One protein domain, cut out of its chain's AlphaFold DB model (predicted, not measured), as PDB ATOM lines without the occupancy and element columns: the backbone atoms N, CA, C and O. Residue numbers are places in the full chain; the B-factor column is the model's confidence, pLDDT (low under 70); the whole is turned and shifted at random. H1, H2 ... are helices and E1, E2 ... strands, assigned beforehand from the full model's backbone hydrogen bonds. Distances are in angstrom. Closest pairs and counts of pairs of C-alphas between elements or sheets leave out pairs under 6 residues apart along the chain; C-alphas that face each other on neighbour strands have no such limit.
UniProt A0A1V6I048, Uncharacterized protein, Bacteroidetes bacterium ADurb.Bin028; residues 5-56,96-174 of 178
ATOM      1  N   PHE A   5     109.377  -8.764  38.083       97.44
ATOM      2  CA  PHE A   5     108.466  -9.751  38.652       97.44
ATOM      3  C   PHE A   5     108.891 -11.177  38.284       97.44
ATOM      4  O   PHE A   5     108.955 -12.050  39.146       97.44
ATOM      5  N   ALA A   6     109.291 -11.403  37.031       97.00
ATOM      6  CA  ALA A   6     109.842 -12.687  36.609       97.00
ATOM      7  C   ALA A   6     111.098 -13.066  37.416       97.00
ATOM      8  O   ALA A   6     111.280 -14.238  37.744       97.00
ATOM      9  N   ALA A   7     111.946 -12.095  37.780       96.94
ATOM     10  CA  ALA A   7     113.111 -12.341  38.633       96.94
ATOM     11  C   ALA A   7     112.712 -12.870  40.025       96.94
ATOM     12  O   ALA A   7     113.302 -13.850  40.478       96.94
ATOM     13  N   LEU A   8     111.671 -12.308  40.655       97.12
ATOM     14  CA  LEU A   8     111.127 -12.809  41.928       97.12
ATOM     15  C   LEU A   8     110.657 -14.263  41.820       97.12
ATOM     16  O   LEU A   8     110.994 -15.094  42.663       97.12
ATOM     17  N   ILE A   9     109.911 -14.581  40.761       96.94
ATOM     18  CA  ILE A   9     109.387 -15.933  40.514       96.94
ATOM     19  C   ILE A   9     110.515 -16.945  40.264       96.94
ATOM     20  O   ILE A   9     110.371 -18.132  40.548       96.94
ATOM     21  N   ASN A  10     111.656 -16.496  39.740       96.12
ATOM     22  CA  ASN A  10     112.784 -17.358  39.397       96.12
ATOM     23  C   ASN A  10     113.768 -17.616  40.547       96.12
ATOM     24  O   ASN A  10     114.631 -18.486  40.380       96.12
ATOM     25  N   CYS A  11     113.634 -16.930  41.689       97.31
ATOM     26  CA  CYS A  11     114.477 -17.166  42.859       97.31
ATOM     27  C   CYS A  11     114.431 -18.637  43.295       97.31
ATOM     28  O   CYS A  11     113.359 -19.230  43.433       97.31
ATOM     29  N   LYS A  12     115.602 -19.222  43.554       96.19
ATOM     30  CA  LYS A  12     115.767 -20.651  43.872       96.19
ATOM     31  C   LYS A  12     115.689 -20.960  45.354       96.19
ATOM     32  O   LYS A  12     115.552 -22.119  45.725       96.19
ATOM     33  N   THR A  13     115.787 -19.941  46.201       97.00
ATOM     34  CA  THR A  13     115.707 -20.106  47.652       97.00
ATOM     35  C   THR A  13     114.922 -18.977  48.301       97.00
ATOM     36  O   THR A  13     114.897 -17.843  47.814       97.00
ATOM     37  N   LYS A  14     114.370 -19.247  49.490       97.06
ATOM     38  CA  LYS A  14     113.757 -18.215  50.337       97.06
ATOM     39  C   LYS A  14     114.724 -17.077  50.674       97.06
ATOM     40  O   LYS A  14     114.302 -15.927  50.758       97.06
ATOM     41  N   ARG A  15     116.013 -17.378  50.874       97.31
ATOM     42  CA  ARG A  15     117.049 -16.378  51.189       97.31
ATOM     43  C   ARG A  15     117.256 -15.404  50.032       97.31
ATOM     44  O   ARG A  15     117.308 -14.197  50.261       97.31
ATOM     45  N   GLU A  16     117.365 -15.931  48.817       97.62
ATOM     46  CA  GLU A  16     117.496 -15.136  47.595       97.62
ATOM     47  C   GLU A  16     116.272 -14.237  47.412       97.62
ATOM     48  O   GLU A  16     116.420 -13.019  47.327       97.62
ATOM     49  N   LEU A  17     115.070 -14.820  47.499       97.69
ATOM     50  CA  LEU A  17     113.816 -14.079  47.393       97.69
ATOM     51  C   LEU A  17     113.734 -12.960  48.440       97.69
ATOM     52  O   LEU A  17     113.483 -11.811  48.102       97.69
ATOM     53  N   THR A  18     114.032 -13.269  49.705       97.69
ATOM     54  CA  THR A  18     114.045 -12.286  50.806       97.69
ATOM     55  C   THR A  18     115.010 -11.132  50.540       97.69
ATOM     56  O   THR A  18     114.720  -9.990  50.887       97.69
ATOM     57  N   THR A  19     116.166 -11.416  49.942       97.50
ATOM     58  CA  THR A  19     117.175 -10.399  49.616       97.50
ATOM     59  C   THR A  19     116.711  -9.520  48.459       97.50
ATOM     60  O   THR A  19     116.867  -8.301  48.519       97.50
ATOM     61  N   LEU A  20     116.095 -10.120  47.437       97.19
ATOM     62  CA  LEU A  20     115.570  -9.398  46.285       97.19
ATOM     63  C   LEU A  20     114.383  -8.505  46.671       97.19
ATOM     64  O   LEU A  20     114.390  -7.324  46.340       97.19
ATOM     65  N   CYS A  21     113.424  -9.020  47.450       96.38
ATOM     66  CA  CYS A  21     112.245  -8.278  47.915       96.38
ATOM     67  C   CYS A  21     112.585  -6.970  48.651       96.38
ATOM     68  O   CYS A  21     111.806  -6.027  48.594       96.38
ATOM     69  N   LYS A  22     113.744  -6.887  49.320       93.75
ATOM     70  CA  LYS A  22     114.186  -5.674  50.033       93.75
ATOM     71  C   LYS A  22     114.636  -4.537  49.117       93.75
ATOM     72  O   LYS A  22     114.668  -3.398  49.562       93.75
ATOM     73  N   ASN A  23     115.040  -4.854  47.889       93.25
ATOM     74  CA  ASN A  23     115.721  -3.918  46.989       93.25
ATOM     75  C   ASN A  23     114.981  -3.722  45.662       93.25
ATOM     76  O   ASN A  23     115.445  -2.973  44.803       93.25
ATOM     77  N   ILE A  24     113.875  -4.437  45.461       95.00
ATOM     78  CA  ILE A  24     113.125  -4.422  44.215       95.00
ATOM     79  C   ILE A  24     111.824  -3.649  44.387       95.00
ATOM     80  O   ILE A  24     111.117  -3.779  45.385       95.00
ATOM     81  N   GLU A  25     111.498  -2.892  43.354       95.25
ATOM     82  CA  GLU A  25     110.190  -2.293  43.157       95.25
ATOM     83  C   GLU A  25     109.676  -2.771  41.801       95.25
ATOM     84  O   GLU A  25     110.334  -2.547  40.773       95.25
ATOM     85  N   VAL A  26     108.563  -3.501  41.823       96.06
ATOM     86  CA  VAL A  26     107.921  -4.100  40.652       96.06
ATOM     87  C   VAL A  26     106.909  -3.119  40.084       96.06
ATOM     88  O   VAL A  26     106.010  -2.665  40.789       96.06
ATOM     89  N   ASN A  27     107.029  -2.832  38.792       93.81
ATOM     90  CA  ASN A  27     106.054  -2.025  38.073       93.81
ATOM     91  C   ASN A  27     104.788  -2.853  37.759       93.81
ATOM     92  O   ASN A  27     104.876  -4.035  37.413       93.81
ATOM     93  N   SER A  28     103.613  -2.221  37.827       93.56
ATOM     94  CA  SER A  28     102.318  -2.775  37.405       93.56
ATOM     95  C   SER A  28     102.360  -3.430  36.019       93.56
ATOM     96  O   SER A  28     101.788  -4.509  35.818       93.56
ATOM     97  N   GLN A  29     103.098  -2.836  35.079       94.94
ATOM     98  CA  GLN A  29     103.305  -3.386  33.744       94.94
ATOM     99  C   GLN A  29     104.074  -4.713  33.788       94.94
ATOM    100  O   GLN A  29     103.643  -5.679  33.167       94.94
ATOM    101  N   GLU A  30     105.157  -4.807  34.564       96.31
ATOM    102  CA  GLU A  30     105.968  -6.029  34.664       96.31
ATOM    103  C   GLU A  30     105.164  -7.193  35.262       96.31
ATOM    104  O   GLU A  30     105.263  -8.332  34.796       96.31
ATOM    105  N   PHE A  31     104.330  -6.904  36.266       96.31
ATOM    106  CA  PHE A  31     103.412  -7.883  36.850       96.31
ATOM    107  C   PHE A  31     102.367  -8.361  35.829       96.31
ATOM    108  O   PHE A  31     102.141  -9.563  35.665       96.31
ATOM    109  N   THR A  32     101.767  -7.424  35.093       95.75
ATOM    110  CA  THR A  32     100.738  -7.710  34.083       95.75
ATOM    111  C   THR A  32     101.298  -8.500  32.901       95.75
ATOM    112  O   THR A  32     100.690  -9.481  32.473       95.75
ATOM    113  N   GLU A  33     102.480  -8.135  32.405       96.62
ATOM    114  CA  GLU A  33     103.189  -8.856  31.344       96.62
ATOM    115  C   GLU A  33     103.437 -10.317  31.725       96.62
ATOM    116  O   GLU A  33     103.243 -11.212  30.903       96.62
ATOM    117  N   PHE A  34     103.805 -10.585  32.982       97.44
ATOM    118  CA  PHE A  34     104.012 -11.955  33.443       97.44
ATOM    119  C   PHE A  34     102.707 -12.762  33.481       97.44
ATOM    120  O   PHE A  34     102.686 -13.923  33.064       97.44
ATOM    121  N   ILE A  35     101.602 -12.151  33.925       97.75
ATOM    122  CA  ILE A  35     100.263 -12.766  33.881       97.75
ATOM    123  C   ILE A  35      99.871 -13.103  32.438       97.75
ATOM    124  O   ILE A  35      99.423 -14.218  32.164       97.75
ATOM    125  N   ILE A  36     100.063 -12.164  31.507       97.25
ATOM    126  CA  ILE A  36      99.802 -12.375  30.078       97.25
ATOM    127  C   ILE A  36     100.673 -13.520  29.547       97.25
ATOM    128  O   ILE A  36     100.153 -14.431  28.904       97.25
ATOM    129  N   GLY A  37     101.963 -13.540  29.888       97.12
ATOM    130  CA  GLY A  37     102.878 -14.619  29.523       97.12
ATOM    131  C   GLY A  37     102.413 -15.994  30.015       97.12
ATOM    132  O   GLY A  37     102.502 -16.968  29.269       97.12
ATOM    133  N   CYS A  38     101.861 -16.084  31.230       96.44
ATOM    134  CA  CYS A  38     101.274 -17.329  31.739       96.44
ATOM    135  C   CYS A  38     100.060 -17.758  30.901       96.44
ATOM    136  O   CYS A  38      99.984 -18.910  30.477       96.44
ATOM    137  N   LYS A  39      99.138 -16.830  30.599       95.00
ATOM    138  CA  LYS A  39      97.938 -17.101  29.782       95.00
ATOM    139  C   LYS A  39      98.269 -17.518  28.349       95.00
ATOM    140  O   LYS A  39      97.584 -18.363  27.787       95.00
ATOM    141  N   MET A  40      99.328 -16.954  27.776       96.06
ATOM    142  CA  MET A  40      99.831 -17.309  26.445       96.06
ATOM    143  C   MET A  40     100.665 -18.601  26.439       96.06
ATOM    144  O   MET A  40     101.152 -19.011  25.391       96.06
ATOM    145  N   GLY A  41     100.878 -19.233  27.597       94.50
ATOM    146  CA  GLY A  41     101.689 -20.442  27.716       94.50
ATOM    147  C   GLY A  41     103.200 -20.219  27.583       94.50
ATOM    148  O   GLY A  41     103.936 -21.201  27.531       94.50
ATOM    149  N   LEU A  42     103.664 -18.965  27.580       94.12
ATOM    150  CA  LEU A  42     105.073 -18.575  27.424       94.12
ATOM    151  C   LEU A  42     105.910 -18.794  28.691       94.12
ATOM    152  O   LEU A  42     107.136 -18.718  28.647       94.12
ATOM    153  N   THR A  43     105.267 -19.059  29.829       94.31
ATOM    154  CA  THR A  43     105.943 -19.404  31.084       94.31
ATOM    155  C   THR A  43     105.724 -20.878  31.440       94.31
ATOM    156  O   THR A  43     104.860 -21.577  30.894       94.31
ATOM    157  N   ARG A  44     106.502 -21.365  32.413       94.19
ATOM    158  CA  ARG A  44     106.328 -22.703  33.003       94.19
ATOM    159  C   ARG A  44     105.145 -22.797  33.979       94.19
ATOM    160  O   ARG A  44     104.872 -23.884  34.480       94.19
ATOM    161  N   LEU A  45     104.470 -21.679  34.260       96.44
ATOM    162  CA  LEU A  45     103.425 -21.578  35.276       96.44
ATOM    163  C   LEU A  45     102.059 -21.297  34.641       96.44
ATOM    164  O   LEU A  45     101.948 -20.558  33.665       96.44
ATOM    165  N   ASN A  46     101.017 -21.858  35.238       96.12
ATOM    166  CA  ASN A  46      99.640 -21.425  35.056       96.12
ATOM    167  C   ASN A  46      99.327 -20.299  36.044       96.12
ATOM    168  O   ASN A  46      99.914 -20.234  37.124       96.12
ATOM    169  N   HIS A  47      98.380 -19.434  35.687       97.50
ATOM    170  CA  HIS A  47      97.914 -18.333  36.529       97.50
ATOM    171  C   HIS A  47      96.415 -18.464  36.802       97.50
ATOM    172  O   HIS A  47      95.631 -18.689  35.880       97.50
ATOM    173  N   VAL A  48      96.025 -18.283  38.063       96.75
ATOM    174  CA  VAL A  48      94.632 -18.150  38.504       96.75
ATOM    175  C   VAL A  48      94.531 -16.926  39.412       96.75
ATOM    176  O   VAL A  48      95.467 -16.605  40.145       96.75
ATOM    177  N   MET A  49      93.400 -16.222  39.373       97.06
ATOM    178  CA  MET A  49      93.127 -15.120  40.294       97.06
ATOM    179  C   MET A  49      91.756 -15.251  40.939       97.06
ATOM    180  O   MET A  49      90.829 -15.803  40.349       97.06
ATOM    181  N   HIS A  50      91.636 -14.693  42.135       96.69
ATOM    182  CA  HIS A  50      90.367 -14.517  42.817       96.69
ATOM    183  C   HIS A  50      90.391 -13.205  43.601       96.69
ATOM    184  O   HIS A  50      91.456 -12.734  44.013       96.69
ATOM    185  N   TYR A  51      89.225 -12.593  43.775       94.06
ATOM    186  CA  TYR A  51      89.094 -11.357  44.526       94.06
ATOM    187  C   TYR A  51      87.800 -11.343  45.329       94.06
ATOM    188  O   TYR A  51      86.808 -11.962  44.952       94.06
ATOM    189  N   PHE A  52      87.822 -10.590  46.422       90.38
ATOM    190  CA  PHE A  52      86.664 -10.327  47.260       90.38
ATOM    191  C   PHE A  52      86.437  -8.834  47.345       90.38
ATOM    192  O   PHE A  52      87.373  -8.098  47.651       90.38
ATOM    193  N   ASP A  53      85.193  -8.421  47.153       85.62
ATOM    194  CA  ASP A  53      84.684  -7.143  47.631       85.62
ATOM    195  C   ASP A  53      83.769  -7.444  48.820       85.62
ATOM    196  O   ASP A  53      82.776  -8.161  48.675       85.62
ATOM    197  N   PHE A  54      84.145  -6.985  50.013       78.06
ATOM    198  CA  PHE A  54      83.323  -7.174  51.202       78.06
ATOM    199  C   PHE A  54      83.430  -6.005  52.178       78.06
ATOM    200  O   PHE A  54      84.455  -5.325  52.293       78.06
ATOM    201  N   VAL A  55      82.352  -5.810  52.932       75.19
ATOM    202  CA  VAL A  55      82.331  -4.939  54.104       75.19
ATOM    203  C   VAL A  55      82.721  -5.799  55.312       75.19
ATOM    204  O   VAL A  55      82.169  -6.883  55.475       75.19
ATOM    205  N   PRO A  56      83.699  -5.397  56.141       73.75
ATOM    206  CA  PRO A  56      84.011  -6.120  57.372       73.75
ATOM    207  C   PRO A  56      82.764  -6.312  58.244       73.75
ATOM    208  O   PRO A  56      82.017  -5.360  58.415       73.75
ATOM    209  N   LYS A  96      86.693  -3.570  51.806       77.06
ATOM    210  CA  LYS A  96      87.978  -4.223  51.596       77.06
ATOM    211  C   LYS A  96      87.922  -4.980  50.284       77.06
ATOM    212  O   LYS A  96      87.115  -5.892  50.120       77.06
ATOM    213  N   TYR A  97      88.844  -4.631  49.396       87.25
ATOM    214  CA  TYR A  97      89.083  -5.364  48.163       87.25
ATOM    215  C   TYR A  97      90.330  -6.211  48.345       87.25
ATOM    216  O   TYR A  97      91.439  -5.680  48.319       87.25
ATOM    217  N   LYS A  98      90.146  -7.511  48.571       93.44
ATOM    218  CA  LYS A  98      91.248  -8.473  48.673       93.44
ATOM    219  C   LYS A  98      91.465  -9.123  47.323       93.44
ATOM    220  O   LYS A  98      90.510  -9.622  46.737       93.44
ATOM    221  N   VAL A  99      92.706  -9.169  46.866       96.00
ATOM    222  CA  VAL A  99      93.078  -9.779  45.590       96.00
ATOM    223  C   VAL A  99      94.156 -10.824  45.835       96.00
ATOM    224  O   VAL A  99      95.088 -10.593  46.605       96.00
ATOM    225  N   GLY A 100      94.019 -11.977  45.186       97.81
ATOM    226  CA  GLY A 100      94.997 -13.054  45.218       97.81
ATOM    227  C   GLY A 100      95.261 -13.596  43.820       97.81
ATOM    228  O   GLY A 100      94.336 -13.920  43.076       97.81
ATOM    229  N   HIS A 101      96.537 -13.709  43.478       98.25
ATOM    230  CA  HIS A 101      97.063 -14.284  42.250       98.25
ATOM    231  C   HIS A 101      97.883 -15.516  42.614       98.25
ATOM    232  O   HIS A 101      98.887 -15.420  43.318       98.25
ATOM    233  N   MET A 102      97.461 -16.672  42.122       98.00
ATOM    234  CA  MET A 102      98.175 -17.927  42.277       98.00
ATOM    235  C   MET A 102      98.884 -18.271  40.969       98.00
ATOM    236  O   MET A 102      98.263 -18.290  39.905       98.00
ATOM    237  N   PHE A 103     100.179 -18.556  41.058       97.88
ATOM    238  CA  PHE A 103     100.993 -19.071  39.966       97.88
ATOM    239  C   PHE A 103     101.457 -20.474  40.331       97.88
ATOM    240  O   PHE A 103     102.108 -20.646  41.356       97.88
ATOM    241  N   VAL A 104     101.137 -21.473  39.518       96.62
ATOM    242  CA  VAL A 104     101.417 -22.886  39.818       96.62
ATOM    243  C   VAL A 104     102.085 -23.569  38.644       96.62
ATOM    244  O   VAL A 104     101.783 -23.256  37.495       96.62
ATOM    245  N   SER A 105     102.992 -24.500  38.923       95.00
ATOM    246  CA  SER A 105     103.561 -25.370  37.893       95.00
ATOM    247  C   SER A 105     102.468 -26.083  37.088       95.00
ATOM    248  O   SER A 105     101.363 -26.335  37.569       95.00
ATOM    249  N   LYS A 106     102.784 -26.405  35.831       90.38
ATOM    250  CA  LYS A 106     101.910 -27.176  34.925       90.38
ATOM    251  C   LYS A 106     101.873 -28.676  35.253       90.38
ATOM    252  O   LYS A 106     101.294 -29.457  34.504       90.38
ATOM    253  N   GLU A 107     102.530 -29.077  36.332       87.06
ATOM    254  CA  GLU A 107     102.589 -30.457  36.785       87.06
ATOM    255  C   GLU A 107     101.220 -30.911  37.296       87.06
ATOM    256  O   GLU A 107     100.458 -30.138  37.875       87.06
ATOM    257  N   LEU A 108     100.917 -32.189  37.084       78.25
ATOM    258  CA  LEU A 108      99.676 -32.812  37.552       78.25
ATOM    259  C   LEU A 108      99.872 -33.586  38.864       78.25
ATOM    260  O   LEU A 108      98.904 -34.064  39.451       78.25
ATOM    261  N   THR A 109     101.118 -33.725  39.321       81.56
ATOM    262  CA  THR A 109     101.468 -34.493  40.519       81.56
ATOM    263  C   THR A 109     101.390 -33.613  41.762       81.56
ATOM    264  O   THR A 109     101.869 -32.480  41.770       81.56
ATOM    265  N   HIS A 110     100.793 -34.140  42.831       80.81
ATOM    266  CA  HIS A 110     100.675 -33.454  44.114       80.81
ATOM    267  C   HIS A 110     101.620 -34.051  45.171       80.81
ATOM    268  O   HIS A 110     101.787 -35.272  45.196       80.81
ATOM    269  N   PRO A 111     102.198 -33.227  46.069       83.44
ATOM    270  CA  PRO A 111     102.105 -31.761  46.121       83.44
ATOM    271  C   PRO A 111     102.842 -31.084  44.952       83.44
ATOM    272  O   PRO A 111     103.809 -31.628  44.428       83.44
ATOM    273  N   LEU A 112     102.372 -29.901  44.540       89.12
ATOM    274  CA  LEU A 112     102.985 -29.149  43.439       89.12
ATOM    275  C   LEU A 112     104.398 -28.701  43.830       89.12
ATOM    276  O   LEU A 112     104.573 -28.090  44.887       89.12
ATOM    277  N   SER A 113     105.377 -28.961  42.961       90.00
ATOM    278  CA  SER A 113     106.792 -28.651  43.210       90.00
ATOM    279  C   SER A 113     107.086 -27.148  43.235       90.00
ATOM    280  O   SER A 113     107.929 -26.677  43.996       90.00
ATOM    281  N   GLU A 114     106.349 -26.382  42.429       95.25
ATOM    282  CA  GLU A 114     106.465 -24.935  42.342       95.25
ATOM    283  C   GLU A 114     105.086 -24.273  42.366       95.25
ATOM    284  O   GLU A 114     104.196 -24.575  41.563       95.25
ATOM    285  N   TRP A 115     104.944 -23.324  43.287       96.94
ATOM    286  CA  TRP A 115     103.808 -22.419  43.389       96.94
ATOM    287  C   TRP A 115     104.243 -21.084  43.996       96.94
ATOM    288  O   TRP A 115     105.213 -21.048  44.758       96.94
ATOM    289  N   HIS A 116     103.526 -20.006  43.672       98.31
ATOM    290  CA  HIS A 116     103.712 -18.654  44.202       98.31
ATOM    291  C   HIS A 116     102.351 -17.988  44.376       98.31
ATOM    292  O   HIS A 116     101.569 -17.912  43.430       98.31
ATOM    293  N   PHE A 117     102.083 -17.467  45.566       98.50
ATOM    294  CA  PHE A 117     100.872 -16.724  45.868       98.50
ATOM    295  C   PHE A 117     101.212 -15.260  46.122       98.50
ATOM    296  O   PHE A 117     101.923 -14.935  47.075       98.50
ATOM    297  N   VAL A 118     100.697 -14.391  45.255       98.38
ATOM    298  CA  VAL A 118     100.801 -12.937  45.358       98.38
ATOM    299  C   VAL A 118      99.458 -12.374  45.784       98.38
ATOM    300  O   VAL A 118      98.442 -12.697  45.177       98.38
ATOM    301  N   PHE A 119      99.432 -11.533  46.810       97.88
ATOM    302  CA  PHE A 119      98.177 -11.018  47.351       97.88
ATOM    303  C   PHE A 119      98.320  -9.630  47.963       97.88
ATOM    304  O   PHE A 119      99.398  -9.238  48.407       97.88
ATOM    305  N   PHE A 120      97.221  -8.884  47.976       95.06
ATOM    306  CA  PHE A 120      97.164  -7.525  48.510       95.06
ATOM    307  C   PHE A 120      95.715  -7.091  48.760       95.06
ATOM    308  O   PHE A 120      94.775  -7.611  48.149       95.06
ATOM    309  N   GLU A 121      95.527  -6.121  49.650       91.56
ATOM    310  CA  GLU A 121      94.338  -5.267  49.658       91.56
ATOM    311  C   GLU A 121      94.542  -4.092  48.681       91.56
ATOM    312  O   GLU A 121      95.651  -3.583  48.545       91.56
ATOM    313  N   ILE A 122      93.496  -3.618  47.995       86.12
ATOM    314  CA  ILE A 122      93.644  -2.559  46.967       86.12
ATOM    315  C   ILE A 122      94.249  -1.249  47.498       86.12
ATOM    316  O   ILE A 122      94.812  -0.471  46.734       86.12
ATOM    317  N   ASN A 123      94.140  -1.005  48.804       85.00
ATOM    318  CA  ASN A 123      94.733   0.164  49.446       85.00
ATOM    319  C   ASN A 123      96.241  -0.013  49.683       85.00
ATOM    320  O   ASN A 123      96.955   0.977  49.758       85.00
ATOM    321  N   GLU A 124      96.743  -1.249  49.757       88.81
ATOM    322  CA  GLU A 124      98.171  -1.536  49.967       88.81
ATOM    323  C   GLU A 124      99.010  -1.221  48.728       88.81
ATOM    324  O   GLU A 124     100.190  -0.916  48.858       88.81
ATOM    325  N   ILE A 125      98.401  -1.223  47.540       87.56
ATOM    326  CA  ILE A 125      99.055  -0.823  46.285       87.56
ATOM    327  C   ILE A 125      98.969   0.688  46.014       87.56
ATOM    328  O   ILE A 125      99.434   1.153  44.976       87.56
ATOM    329  N   ASN A 126      98.384   1.456  46.938       82.56
ATOM    330  CA  ASN A 126      98.379   2.914  46.908       82.56
ATOM    331  C   ASN A 126      99.432   3.453  47.890       82.56
ATOM    332  O   ASN A 126      99.651   2.887  48.961       82.56
ATOM    333  N   ASN A 127     100.075   4.571  47.543       76.56
ATOM    334  CA  ASN A 127     101.045   5.220  48.436       76.56
ATOM    335  C   ASN A 127     100.383   6.028  49.565       76.56
ATOM    336  O   ASN A 127     101.008   6.266  50.595       76.56
ATOM    337  N   HIS A 128      99.133   6.453  49.382       71.75
ATOM    338  CA  HIS A 128      98.395   7.217  50.386       71.75
ATOM    339  C   HIS A 128      97.926   6.309  51.535       71.75
ATOM    340  O   HIS A 128      97.389   5.234  51.279       71.75
ATOM    341  N   ASP A 129      98.108   6.752  52.785       67.19
ATOM    342  CA  ASP A 129      97.746   6.022  54.015       67.19
ATOM    343  C   ASP A 129      98.268   4.572  54.080       67.19
ATOM    344  O   ASP A 129      97.614   3.674  54.622       67.19
ATOM    345  N   ASN A 130      99.461   4.323  53.529       76.00
ATOM    346  CA  ASN A 130     100.052   2.992  53.557       76.00
ATOM    347  C   ASN A 130     100.636   2.672  54.939       76.00
ATOM    348  O   ASN A 130     101.385   3.455  55.522       76.00
ATOM    349  N   HIS A 131     100.309   1.492  55.464       79.81
ATOM    350  CA  HIS A 131     100.811   1.037  56.759       79.81
ATOM    351  C   HIS A 131     102.267   0.547  56.696       79.81
ATOM    352  O   HIS A 131     102.926   0.441  57.732       79.81
ATOM    353  N   TRP A 132     102.780   0.229  55.503       82.75
ATOM    354  CA  TRP A 132     104.178  -0.125  55.307       82.75
ATOM    355  C   TRP A 132     105.015   1.127  55.067       82.75
ATOM    356  O   TRP A 132     104.729   1.928  54.181       82.75
ATOM    357  N   VAL A 133     106.101   1.268  55.831       80.75
ATOM    358  CA  VAL A 133     106.973   2.457  55.806       80.75
ATOM    359  C   VAL A 133     107.613   2.728  54.438       80.75
ATOM    360  O   VAL A 133     107.998   3.859  54.161       80.75
ATOM    361  N   LEU A 134     107.726   1.706  53.582       81.44
ATOM    362  CA  LEU A 134     108.291   1.831  52.235       81.44
ATOM    363  C   LEU A 134     107.229   2.094  51.148       81.44
ATOM    364  O   LEU A 134     107.587   2.189  49.980       81.44
ATOM    365  N   GLY A 135     105.953   2.258  51.518       88.62
ATOM    366  CA  GLY A 135     104.884   2.693  50.613       88.62
ATOM    367  C   GLY A 135     104.085   1.556  49.973       88.62
ATOM    368  O   GLY A 135     103.792   0.542  50.609       88.62
ATOM    369  N   ALA A 136     103.669   1.753  48.722       92.69
ATOM    370  CA  ALA A 136     102.855   0.802  47.975       92.69
ATOM    371  C   ALA A 136     103.555  -0.558  47.816       92.69
ATOM    372  O   ALA A 136     104.737  -0.643  47.474       92.69
ATOM    373  N   HIS A 137     102.819  -1.639  48.062       95.50
ATOM    374  CA  HIS A 137     103.362  -2.990  48.036       95.50
ATOM    375  C   HIS A 137     102.308  -4.061  47.784       95.50
ATOM    376  O   HIS A 137     101.107  -3.856  47.952       95.50
ATOM    377  N   PHE A 138     102.795  -5.247  47.437       96.69
ATOM    378  CA  PHE A 138     102.041  -6.489  47.552       96.69
ATOM    379  C   PHE A 138     102.807  -7.498  48.401       96.69
ATOM    380  O   PHE A 138     103.982  -7.321  48.736       96.69
ATOM    381  N   HIS A 139     102.138  -8.593  48.726       98.00
ATOM    382  CA  HIS A 139     102.706  -9.688  49.486       98.00
ATOM    383  C   HIS A 139     102.980 -10.899  48.609       98.00
ATOM    384  O   HIS A 139     102.216 -11.184  47.688       98.00
ATOM    385  N   ILE A 140     104.035 -11.645  48.931       98.25
ATOM    386  CA  ILE A 140     104.330 -12.936  48.306       98.25
ATOM    387  C   ILE A 140     104.640 -14.011  49.353       98.25
ATOM    388  O   ILE A 140     105.361 -13.780  50.328       98.25
ATOM    389  N   VAL A 141     104.105 -15.206  49.127       98.06
ATOM    390  CA  VAL A 141     104.499 -16.458  49.785       98.06
ATOM    391  C   VAL A 141     104.548 -17.556  48.730       98.06
ATOM    392  O   VAL A 141     103.790 -17.514  47.764       98.06
ATOM    393  N   ASN A 142     105.470 -18.507  48.849       97.62
ATOM    394  CA  ASN A 142     105.673 -19.508  47.807       97.62
ATOM    395  C   ASN A 142     106.186 -20.843  48.367       97.62
ATOM    396  O   ASN A 142     106.370 -20.995  49.577       97.62
ATOM    397  N   HIS A 143     106.450 -21.788  47.467       96.12
ATOM    398  CA  HIS A 143     106.959 -23.133  47.764       96.12
ATOM    399  C   HIS A 143     108.270 -23.188  48.573       96.12
ATOM    400  O   HIS A 143     108.598 -24.238  49.116       96.12
ATOM    401  N   HIS A 144     109.011 -22.081  48.725       96.75
ATOM    402  CA  HIS A 144     110.209 -22.042  49.576       96.75
ATOM    403  C   HIS A 144     109.905 -21.988  51.079       96.75
ATOM    404  O   HIS A 144     110.829 -21.994  51.899       96.75
ATOM    405  N   TRP A 145     108.636 -21.867  51.475       95.88
ATOM    406  CA  TRP A 145     108.232 -21.943  52.875       95.88
ATOM    407  C   TRP A 145     107.962 -23.400  53.258       95.88
ATOM    408  O   TRP A 145     107.100 -24.031  52.650       95.88
ATOM    409  N   PRO A 146     108.649 -23.934  54.285       92.56
ATOM    410  CA  PRO A 146     108.384 -25.288  54.741       92.56
ATOM    411  C   PRO A 146     106.969 -25.382  55.318       92.56
ATOM    412  O   PRO A 146     106.491 -24.438  55.950       92.56
ATOM    413  N   ASN A 147     106.338 -26.545  55.144       90.50
ATOM    414  CA  ASN A 147     105.017 -26.873  55.690       90.50
ATOM    415  C   ASN A 147     103.874 -25.961  55.209       90.50
ATOM    416  O   ASN A 147     102.869 -25.844  55.903       90.50
ATOM    417  N   LEU A 148     104.023 -25.308  54.052       93.56
ATOM    418  CA  LEU A 148     102.927 -24.614  53.377       93.56
ATOM    419  C   LEU A 148     102.609 -25.311  52.057       93.56
ATOM    420  O   LEU A 148     103.502 -25.547  51.242       93.56
ATOM    421  N   TYR A 149     101.326 -25.579  51.828       92.50
ATOM    422  CA  TYR A 149     100.845 -26.222  50.612       92.50
ATOM    423  C   TYR A 149      99.953 -25.273  49.813       92.50
ATOM    424  O   TYR A 149      99.089 -24.586  50.359       92.50
ATOM    425  N   CYS A 150     100.151 -25.250  48.493       94.19
ATOM    426  CA  CYS A 150      99.408 -24.391  47.571       94.19
ATOM    427  C   CYS A 150      97.887 -24.523  47.743       94.19
ATOM    428  O   CYS A 150      97.172 -23.523  47.720       94.19
ATOM    429  N   GLN A 151      97.398 -25.756  47.891       92.69
ATOM    430  CA  GLN A 151      95.978 -26.078  47.980       92.69
ATOM    431  C   GLN A 151      95.346 -25.485  49.238       92.69
ATOM    432  O   GLN A 151      94.276 -24.891  49.150       92.69
ATOM    433  N   GLU A 152      96.014 -25.606  50.383       93.88
ATOM    434  CA  GLU A 152      95.536 -25.057  51.655       93.88
ATOM    435  C   GLU A 152      95.511 -23.531  51.602       93.88
ATOM    436  O   GLU A 152      94.478 -22.925  51.866       93.88
ATOM    437  N   ILE A 153      96.606 -22.915  51.141       96.19
ATOM    438  CA  ILE A 153      96.713 -21.457  50.986       96.19
ATOM    439  C   ILE A 153      95.612 -20.920  50.068       96.19
ATOM    440  O   ILE A 153      94.981 -19.906  50.370       96.19
ATOM    441  N   TRP A 154      95.373 -21.593  48.943       96.38
ATOM    442  CA  TRP A 154      94.340 -21.190  47.999       96.38
ATOM    443  C   TRP A 154      92.931 -21.395  48.559       96.38
ATOM    444  O   TRP A 154      92.082 -20.524  48.390       96.38
ATOM    445  N   THR A 155      92.688 -22.505  49.255       95.75
ATOM    446  CA  THR A 155      91.390 -22.811  49.876       95.75
ATOM    447  C   THR A 155      91.062 -21.805  50.974       95.75
ATOM    448  O   THR A 155      89.975 -21.232  50.963       95.75
ATOM    449  N   ASP A 156      92.013 -21.505  51.857       95.69
ATOM    450  CA  ASP A 156      91.856 -20.489  52.900       95.69
ATOM    451  C   ASP A 156      91.584 -19.106  52.320       95.69
ATOM    452  O   ASP A 156      90.747 -18.355  52.833       95.69
ATOM    453  N   PHE A 157      92.256 -18.767  51.222       96.19
ATOM    454  CA  PHE A 157      91.978 -17.518  50.545       96.19
ATOM    455  C   PHE A 157      90.567 -17.517  49.951       96.19
ATOM    456  O   PHE A 157      89.785 -16.643  50.308       96.19
ATOM    457  N   VAL A 158      90.225 -18.491  49.102       95.69
ATOM    458  CA  VAL A 158      88.966 -18.535  48.336       95.69
ATOM    459  C   VAL A 158      87.730 -18.733  49.223       95.69
ATOM    460  O   VAL A 158      86.702 -18.099  48.997       95.69
ATOM    461  N   GLN A 159      87.806 -19.598  50.233       93.50
ATOM    462  CA  GLN A 159      86.654 -19.949  51.071       93.50
ATOM    463  C   GLN A 159      86.581 -19.088  52.331       93.50
ATOM    464  O   GLN A 159      85.513 -18.583  52.678       93.50
ATOM    465  N   ASN A 160      87.721 -18.871  52.989       91.12
ATOM    466  CA  ASN A 160      87.764 -18.226  54.303       91.12
ATOM    467  C   ASN A 160      88.137 -16.737  54.224       91.12
ATOM    468  O   ASN A 160      88.094 -16.037  55.236       91.12
ATOM    469  N   LYS A 161      88.492 -16.218  53.036       91.62
ATOM    470  CA  LYS A 161      88.957 -14.831  52.825       91.62
ATOM    471  C   LYS A 161      90.201 -14.508  53.666       91.62
ATOM    472  O   LYS A 161      90.433 -13.344  54.031       91.62
ATOM    473  N   VAL A 162      90.995 -15.526  53.998       92.44
ATOM    474  CA  VAL A 162      92.170 -15.421  54.869       92.44
ATOM    475  C   VAL A 162      93.428 -15.276  54.023       92.44
ATOM    476  O   VAL A 162      93.655 -16.017  53.074       92.44
ATOM    477  N   PHE A 163      94.266 -14.305  54.385       94.31
ATOM    478  CA  PHE A 163      95.614 -14.212  53.839       94.31
ATOM    479  C   PHE A 163      96.606 -14.999  54.699       94.31
ATOM    480  O   PHE A 163      96.470 -15.022  55.927       94.31
ATOM    481  N   PRO A 164      97.662 -15.562  54.090       94.69
ATOM    482  CA  PRO A 164      98.754 -16.176  54.827       94.69
ATOM    483  C   PRO A 164      99.388 -15.194  55.816       94.69
ATOM    484  O   PRO A 164      99.707 -14.049  55.480       94.69
ATOM    485  N   LYS A 165      99.610 -15.647  57.054       93.25
ATOM    486  CA  LYS A 165     100.277 -14.831  58.083       93.25
ATOM    487  C   LYS A 165     101.743 -14.580  57.725       93.25
ATOM    488  O   LYS A 165     102.230 -13.459  57.865       93.25
ATOM    489  N   THR A 166     102.428 -15.613  57.238       94.38
ATOM    490  CA  THR A 166     103.827 -15.551  56.805       94.38
ATOM    491  C   THR A 166     103.924 -15.127  55.348       94.38
ATOM    492  O   THR A 166     103.365 -15.788  54.476       94.38
ATOM    493  N   LYS A 167     104.671 -14.054  55.090       96.25
ATOM    494  CA  LYS A 167     104.792 -13.431  53.770       96.25
ATOM    495  C   LYS A 167     106.024 -12.535  53.696       96.25
ATOM    496  O   LYS A 167     106.584 -12.173  54.732       96.25
ATOM    497  N   LEU A 168     106.427 -12.180  52.484       97.50
ATOM    498  CA  LEU A 168     107.341 -11.070  52.216       97.50
ATOM    499  C   LEU A 168     106.566  -9.908  51.602       97.50
ATOM    500  O   LEU A 168     105.591 -10.140  50.893       97.50
ATOM    501  N   HIS A 169     107.024  -8.687  51.859       97.12
ATOM    502  CA  HIS A 169     106.540  -7.484  51.184       97.12
ATOM    503  C   HIS A 169     107.410  -7.235  49.953       97.12
ATOM    504  O   HIS A 169     108.625  -7.442  50.007       97.12
ATOM    505  N   VAL A 170     106.794  -6.796  48.864       96.88
ATOM    506  CA  VAL A 170     107.471  -6.421  47.624       96.88
ATOM    507  C   VAL A 170     107.004  -5.030  47.241       96.88
ATOM    508  O   VAL A 170     105.797  -4.811  47.129       96.88
ATOM    509  N   GLY A 171     107.947  -4.110  47.032       96.06
ATOM    510  CA  GLY A 171     107.634  -2.760  46.573       96.06
ATOM    511  C   GLY A 171     106.880  -2.794  45.251       96.06
ATOM    512  O   GLY A 171     107.226  -3.565  44.349       96.06
ATOM    513  N   TYR A 172     105.842  -1.974  45.145       94.56
ATOM    514  CA  TYR A 172     104.969  -1.915  43.985       94.56
ATOM    515  C   TYR A 172     104.855  -0.487  43.473       94.56
ATOM    516  O   TYR A 172     104.631   0.447  44.240       94.56
ATOM    517  N   PHE A 173     104.960  -0.332  42.159       91.19
ATOM    518  CA  PHE A 173     104.877   0.958  41.497       91.19
ATOM    519  C   PHE A 173     103.860   0.929  40.361       91.19
ATOM    520  O   PHE A 173     103.930   0.091  39.463       91.19
ATOM    521  N   ASP A 174     102.941   1.889  40.369       86.81
ATOM    522  CA  ASP A 174     101.951   2.081  39.314       86.81
ATOM    523  C   ASP A 174     101.895   3.562  38.929       86.81
ATOM    524  O   ASP A 174     101.492   4.413  39.723       86.81
TER     525      ASP A 174
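What this domain is: This is residues 5 to 56 and 96 to 174 of the 178 residues of an uncharacterized protein of Bacteroidetes bacterium ADurb.Bin028 (UniProt A0A1V6I048). What shape do these atoms make? A six-stranded sheet, twisted and curled like part of a barrel, forms the core, with H4 running along one face over E4 and E3 and with H1 and H3 on the other face: three layers, that is, helices on both faces of a sheet. H2 packs over E6 and E5. What is it made of, and how large is it? The printed part has 131 residues with four named helices and six named strands, in the order H1, H2, E1, H3, E2, E3, E4, E5, H4, E6, and its class is mixed, helices and strands. The sheet's order is E1, E6, E5, E4, E3, E2, and it is mixed: E1 and E6 are parallel, the other neighbours antiparallel. The whole is compact and rounded, with a radius of gyration of the C-alphas of 14.2 A and spans of 43 by 32 by 30 A.

How they stand to each other: How do the first helices stand? H1, residues 5 to 10, and H2, residues 14 to 21, make a helical hairpin: they only just touch, with 3 pairs of C-alphas within 8 A, the closest those of Leu 8 and Leu 17 at 6.2 A, and they run opposite ways at a shallow tilt of 14 degrees. H1 touches residues 30 to 34 alone of H3, residues 28 to 39, the same way at a steep tilt of 53 degrees; the closest C-alphas, those of Phe 5 and Phe 31, are 5.7 A apart. In H1, H2, H3 and H4, residues 150 to 160, every O i to N i+4 pair is within hydrogen-bond range. What lies beside E1? E1, residues 25 to 27, is an edge strand, parallel to E6, residues 168 to 173, with N 26 and O 171 within hydrogen-bond range at 2.9 A. E6 is staggered: its residues 171 to 173 pair with E1, and its residues 168 to 171 pair with E5, residues 137 to 142, antiparallel, with N 138 and O 170 within range at 3.0 A. How does the sheet go on? E2, residues 45 to 54, is the other edge strand, antiparallel to E3, residues 96 to 105, with N 48 and O 102 within range at 2.9 A. E3, E4, residues 115 to 121, and E5 form a meander of two hairpins, each strand the antiparallel neighbour of the one before, with N 101 and O 118 at 2.7 A and N 117 and O 141 at 2.8 A. Where are the helices on the sheet? H2 is over E6 and E5 at a height over the sheet of 9.6 A, its closest C-alphas to E6 being Cys 21 and Val 170 at 5.1 A; H3 is over none of the strands, its closest to E2 being Cys 38 and Asn 46 at 5.5 A. H4, on the opposite face from H3, is over E4 and E3 at a height of 9.4 A, along the strands at 20 degrees to E3 on the local plane; its closest C-alphas to E4 are Cys 150 and Trp 115 at 6.4 A.

Where its parts are: Where does the first element begin? H1 begins at C-alpha 5, (108.466, -9.751, 38.652). Which elements are longest? E2 measures 29.4 A from first to last C-alpha, E3 29.6 A, E4 20.6 A, H3 16.8 A, E5 16.7 A, E6 16.3 A and H4 14.8 A. E3 begins at C-alpha 96, (87.978, -4.223, 51.596). Where does the last element end? E6 ends at C-alpha 173, (104.877, 0.958, 41.497).

The domain as a whole: How far does it reach? The two C-alphas farthest apart, those of Thr 109 and His 128, are 43.0 A apart. Where is the chain cut, and which link is long? Residues 57 to 95 are not printed, and C-alphas 56 and 96 are 7.3 A apart across the cut. Of the links that are printed whole, E4 to E5, residues 122 to 136, is long. Where is confidence low? The mean pLDDT of the printed part is 92.7, and residue 129 alone is under 70.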